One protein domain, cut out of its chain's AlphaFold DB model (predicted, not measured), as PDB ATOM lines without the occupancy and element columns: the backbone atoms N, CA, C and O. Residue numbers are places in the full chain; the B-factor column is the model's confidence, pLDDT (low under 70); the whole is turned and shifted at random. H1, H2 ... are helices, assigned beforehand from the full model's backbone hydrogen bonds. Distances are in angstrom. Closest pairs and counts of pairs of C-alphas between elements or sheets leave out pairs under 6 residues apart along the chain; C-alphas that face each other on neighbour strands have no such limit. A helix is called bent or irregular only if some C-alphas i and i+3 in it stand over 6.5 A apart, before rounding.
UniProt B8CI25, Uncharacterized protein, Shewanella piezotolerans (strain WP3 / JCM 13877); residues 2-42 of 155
ATOM      1  N   ILE A   2       1.090  32.476  48.781       55.56
ATOM      2  CA  ILE A   2      -0.025  33.454  48.825       55.56
ATOM      3  C   ILE A   2      -0.135  34.305  47.543       55.56
ATOM      4  O   ILE A   2      -1.227  34.477  47.011       55.56
ATOM      5  N   LEU A   3       0.993  34.764  46.986       46.16
ATOM      6  CA  LEU A   3       1.009  35.548  45.743       46.16
ATOM      7  C   LEU A   3       0.449  34.759  44.541       46.16
ATOM      8  O   LEU A   3      -0.311  35.291  43.745       46.16
ATOM      9  N   LEU A   4       0.779  33.468  44.440       52.31
ATOM     10  CA  LEU A   4       0.371  32.595  43.332       52.31
ATOM     11  C   LEU A   4      -1.127  32.255  43.401       52.31
ATOM     12  O   LEU A   4      -1.795  32.177  42.377       52.31
ATOM     13  N   VAL A   5      -1.660  32.140  44.622       58.31
ATOM     14  CA  VAL A   5      -3.097  31.982  44.891       58.31
ATOM     15  C   VAL A   5      -3.869  33.257  44.531       58.31
ATOM     16  O   VAL A   5      -4.919  33.172  43.903       58.31
ATOM     17  N   LEU A   6      -3.329  34.442  44.841       56.75
ATOM     18  CA  LEU A   6      -3.930  35.728  44.457       56.75
ATOM     19  C   LEU A   6      -3.937  35.940  42.935       56.75
ATOM     20  O   LEU A   6      -4.971  36.298  42.378       56.75
ATOM     21  N   PHE A   7      -2.823  35.665  42.247       58.91
ATOM     22  CA  PHE A   7      -2.765  35.737  40.782       58.91
ATOM     23  C   PHE A   7      -3.710  34.724  40.117       58.91
ATOM     24  O   PHE A   7      -4.397  35.068  39.153       58.91
ATOM     25  N   GLY A   8      -3.797  33.505  40.660       61.97
ATOM     26  CA  GLY A   8      -4.758  32.493  40.219       61.97
ATOM     27  C   GLY A   8      -6.207  32.960  40.367       61.97
ATOM     28  O   GLY A   8      -6.973  32.876  39.416       61.97
ATOM     29  N   HIS A   9      -6.577  33.535  41.512       63.06
ATOM     30  CA  HIS A   9      -7.928  34.062  41.726       63.06
ATOM     31  C   HIS A   9      -8.282  35.227  40.795       63.06
ATOM     32  O   HIS A   9      -9.363  35.236  40.210       63.06
ATOM     33  N   ILE A  10      -7.375  36.189  40.609       68.12
ATOM     34  CA  ILE A  10      -7.630  37.358  39.754       68.12
ATOM     35  C   ILE A  10      -7.816  36.930  38.295       68.12
ATOM     36  O   ILE A  10      -8.744  37.387  37.625       68.12
ATOM     37  N   THR A  11      -6.962  36.032  37.801       75.75
ATOM     38  CA  THR A  11      -7.051  35.529  36.421       75.75
ATOM     39  C   THR A  11      -8.306  34.694  36.197       75.75
ATOM     40  O   THR A  11      -8.987  34.887  35.189       75.75
ATOM     41  N   LEU A  12      -8.676  33.842  37.157       74.88
ATOM     42  CA  LEU A  12      -9.911  33.064  37.080       74.88
ATOM     43  C   LEU A  12     -11.152  33.966  37.126       74.88
ATOM     44  O   LEU A  12     -12.112  33.714  36.402       74.88
ATOM     45  N   GLN A  13     -11.113  35.056  37.902       78.00
ATOM     46  CA  GLN A  13     -12.191  36.043  37.928       78.00
ATOM     47  C   GLN A  13     -12.403  36.698  36.576       78.00
ATOM     48  O   GLN A  13     -13.511  36.644  36.045       78.00
ATOM     49  N   HIS A  14     -11.346  37.247  35.987       80.00
ATOM     50  CA  HIS A  14     -11.451  37.904  34.689       80.00
ATOM     51  C   HIS A  14     -11.886  36.921  33.599       80.00
ATOM     52  O   HIS A  14     -12.740  37.253  32.776       80.00
ATOM     53  N   TYR A  15     -11.360  35.692  33.629       81.31
ATOM     54  CA  TYR A  15     -11.761  34.644  32.696       81.31
ATOM     55  C   TYR A  15     -13.236  34.260  32.855       81.31
ATOM     56  O   TYR A  15     -13.957  34.197  31.863       81.31
ATOM     57  N   SER A  16     -13.706  34.048  34.087       78.56
ATOM     58  CA  SER A  16     -15.102  33.693  34.361       78.56
ATOM     59  C   SER A  16     -16.062  34.796  33.916       78.56
ATOM     60  O   SER A  16     -17.036  34.512  33.223       78.56
ATOM     61  N   GLU A  17     -15.759  36.061  34.218       82.88
ATOM     62  CA  GLU A  17     -16.568  37.195  33.783       82.88
ATOM     63  C   GLU A  17     -16.626  37.293  32.262       82.88
ATOM     64  O   GLU A  17     -17.707  37.460  31.700       82.88
ATOM     65  N   TRP A  18     -15.477  37.177  31.594       83.75
ATOM     66  CA  TRP A  18     -15.416  37.182  30.138       83.75
ATOM     67  C   TRP A  18     -16.214  36.017  29.544       83.75
ATOM     68  O   TRP A  18     -17.043  36.227  28.661       83.75
ATOM     69  N   HIS A  19     -16.036  34.804  30.064       82.44
ATOM     70  CA  HIS A  19     -16.693  33.611  29.542       82.44
ATOM     71  C   HIS A  19     -18.216  33.669  29.722       82.44
ATOM     72  O   HIS A  19     -18.947  33.321  28.800       82.44
ATOM     73  N   LEU A  20     -18.702  34.137  30.876       80.19
ATOM     74  CA  LEU A  20     -20.134  34.294  31.177       80.19
ATOM     75  C   LEU A  20     -20.777  35.478  30.429       80.19
ATOM     76  O   LEU A  20     -21.991  35.516  30.237       80.19
ATOM     77  N   LYS A  21     -19.973  36.451  29.987       81.81
ATOM     78  CA  LYS A  21     -20.391  37.485  29.027       81.81
ATOM     79  C   LYS A  21     -20.421  36.967  27.592       81.81
ATOM     80  O   LYS A  21     -21.198  37.464  26.784       81.81
ATOM     81  N   ALA A  22     -19.557  36.013  27.257       79.44
ATOM     82  CA  ALA A  22     -19.365  35.519  25.898       79.44
ATOM     83  C   ALA A  22     -20.182  34.263  25.566       79.44
ATOM     84  O   ALA A  22     -20.325  33.947  24.388       79.44
ATOM     85  N   ASN A  23     -20.724  33.562  26.562       76.81
ATOM     86  CA  ASN A  23     -21.440  32.299  26.390       76.81
ATOM     87  C   ASN A  23     -22.622  32.222  27.363       76.81
ATOM     88  O   ASN A  23     -22.528  32.718  28.483       76.81
ATOM     89  N   SER A  24     -23.707  31.570  26.942       73.44
ATOM     90  CA  SER A  24     -24.919  31.329  27.744       73.44
ATOM     91  C   SER A  24     -25.186  29.837  28.006       73.44
ATOM     92  O   SER A  24     -26.119  29.500  28.734       73.44
ATOM     93  N   ASN A  25     -24.374  28.929  27.443       73.06
ATOM     94  CA  ASN A  25     -24.555  27.477  27.532       73.06
ATOM     95  C   ASN A  25     -23.225  26.695  27.386       73.06
ATOM     96  O   ASN A  25     -22.160  27.275  27.164       73.06
ATOM     97  N   GLY A  26     -23.289  25.367  27.537       75.44
ATOM     98  CA  GLY A  26     -22.153  24.451  27.369       75.44
ATOM     99  C   GLY A  26     -21.477  24.021  28.677       75.44
ATOM    100  O   GLY A  26     -21.667  24.621  29.731       75.44
ATOM    101  N   MET A  27     -20.668  22.957  28.620       77.81
ATOM    102  CA  MET A  27     -20.081  22.322  29.814       77.81
ATOM    103  C   MET A  27     -19.189  23.276  30.626       77.81
ATOM    104  O   MET A  27     -19.279  23.304  31.852       77.81
ATOM    105  N   VAL A  28     -18.367  24.090  29.955       75.38
ATOM    106  CA  VAL A  28     -17.487  25.078  30.608       75.38
ATOM    107  C   VAL A  28     -18.304  26.199  31.255       75.38
ATOM    108  O   VAL A  28     -18.014  26.598  32.381       75.38
ATOM    109  N   TYR A  29     -19.366  26.660  30.587       72.06
ATOM    110  CA  TYR A  29     -20.302  27.634  31.149       72.06
ATOM    111  C   TYR A  29     -20.976  27.089  32.410       72.06
ATOM    112  O   TYR A  29     -20.972  27.758  33.441       72.06
ATOM    113  N   THR A  30     -21.493  25.858  32.356       73.19
ATOM    114  CA  THR A  30     -22.116  25.203  33.509       73.19
ATOM    115  C   THR A  30     -21.127  25.073  34.662       73.19
ATOM    116  O   THR A  30     -21.458  25.447  35.784       73.19
ATOM    117  N   LEU A  31     -19.897  24.622  34.395       75.38
ATOM    118  CA  LEU A  31     -18.868  24.468  35.422       75.38
ATOM    119  C   LEU A  31     -18.514  25.806  36.086       75.38
ATOM    120  O   LEU A  31     -18.509  25.891  37.314       75.38
ATOM    121  N   LEU A  32     -18.257  26.857  35.302       73.44
ATOM    122  CA  LEU A  32     -17.928  28.185  35.834       73.44
ATOM    123  C   LEU A  32     -19.096  28.775  36.622       73.44
ATOM    124  O   LEU A  32     -18.902  29.271  37.726       73.44
ATOM    125  N   ASN A  33     -20.321  28.634  36.118       65.75
ATOM    126  CA  ASN A  33     -21.513  29.103  36.811       65.75
ATOM    127  C   ASN A  33     -21.775  28.327  38.120       65.75
ATOM    128  O   ASN A  33     -22.571  28.774  38.929       65.75
ATOM    129  N   VAL A  34     -21.187  27.149  38.366       70.31
ATOM    130  CA  VAL A  34     -21.302  26.449  39.670       70.31
ATOM    131  C   VAL A  34     -20.124  26.767  40.590       70.31
ATOM    132  O   VAL A  34     -20.304  26.963  41.788       70.31
ATOM    133  N   THR A  35     -18.913  26.791  40.037       68.88
ATOM    134  CA  THR A  35     -17.663  26.779  40.817       68.88
ATOM    135  C   THR A  35     -17.056  28.160  41.022       68.88
ATOM    136  O   THR A  35     -16.381  28.380  42.027       68.88
ATOM    137  N   TYR A  36     -17.290  29.093  40.097       71.38
ATOM    138  CA  TYR A  36     -16.706  30.427  40.139       71.38
ATOM    139  C   TYR A  36     -17.658  31.474  39.553       71.38
ATOM    140  O   TYR A  36     -17.550  31.900  38.402       71.38
ATOM    141  N   ILE A  37     -18.616  31.879  40.382       69.75
ATOM    142  CA  ILE A  37     -19.615  32.894  40.055       69.75
ATOM    143  C   ILE A  37     -19.079  34.265  40.499       69.75
ATOM    144  O   ILE A  37     -18.809  34.426  41.693       69.75
ATOM    145  N   PRO A  38     -18.945  35.260  39.599       72.12
ATOM    146  CA  PRO A  38     -18.639  36.634  39.993       72.12
ATOM    147  C   PRO A  38     -19.629  37.134  41.053       72.12
ATOM    148  O   PRO A  38     -20.816  36.815  40.989       72.12
ATOM    149  N   SER A  39     -19.168  37.923  42.024       73.56
ATOM    150  CA  SER A  39     -19.990  38.324  43.179       73.56
ATOM    151  C   SER A  39     -21.290  39.033  42.797       73.56
ATOM    152  O   SER A  39     -22.275  38.942  43.521       73.56
ATOM    153  N   ASP A  40     -21.307  39.719  41.658       69.31
ATOM    154  CA  ASP A  40     -22.449  40.468  41.143       69.31
ATOM    155  C   ASP A  40     -23.298  39.704  40.116       69.31
ATOM    156  O   ASP A  40     -24.341  40.194  39.691       69.31
ATOM    157  N   TYR A  41     -22.917  38.476  39.757       71.25
ATOM    158  CA  TYR A  41     -23.686  37.620  38.846       71.25
ATOM    159  C   TYR A  41     -25.065  37.238  39.407       71.25
ATOM    160  O   TYR A  41     -25.981  36.945  38.644       71.25
ATOM    161  N   LYS A  42     -25.228  37.246  40.738       67.44
ATOM    162  CA  LYS A  42     -26.485  36.905  41.430       67.44
ATOM    163  C   LYS A  42     -27.329  38.119  41.810       67.44
ATOM    164  O   LYS A  42     -28.332  37.968  42.505       67.44
TER     165      LYS A  42
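AT A GLANCE: This is residues 2 to 42 of the 155 residues of an uncharacterized protein of Shewanella piezotolerans (strain WP3 / JCM 13877) (UniProt B8CI25). One long helix, H1, makes the length of the domain, and beyond its last residue the chain folds back so that a short helix, H2, packs slantwise on residues 16 to 20 of H1. Residues 2 to 8 of H1 stick out as a free arm, and residues 36 to 42, with no named element, follow H2 as a tail that leads away past H1. The printed part has 41 residues with two named helices, H1 then H2, and no named strand; the class is all helix. It is only just compact, close to loose, with a radius of gyration of the C-alphas of 10.6 A, and it is elongated, spanning 33 by 20 by 16 A.

HOW THE PARTS SIT: H1, residues 2 to 22, is the longest helix, and residues 2 to 8 of it stand free. H2, residues 27 to 35, touches H1, and H1 touches H2 with residues 16 to 20 alone. The closest C-alphas of the two are those of Ser 16 and Leu 32, 6.4 A apart. Their lines stand at a steep tilt of 52 degrees, and they run opposite ways. The centres are 13.5 A apart. In H1 and H2 every O i to N i+4 pair is within hydrogen-bond range.

IN THESE COORDINATES: H1 has 21 residues and measures 30.1 A from C-alpha 2 at (-0.025, 33.454, 48.825) to C-alpha 22 at (-19.365, 35.519, 25.898). H2 has 9 residues, measures 12.1 A, and ends with C-alpha 35 at (-17.663, 26.779, 40.817). Neither helix is bent or irregular.

THE WHOLE: The two C-alphas farthest apart are those of Ile 2 and Asn 25, at 33.0 A. The printed part has no cut, and the link from H1 to H2, 4 residues, is tight. The mean pLDDT of the printed part is 71.4; residues 2 to 10, 33, 35, 37, 40 and 42 are under 70.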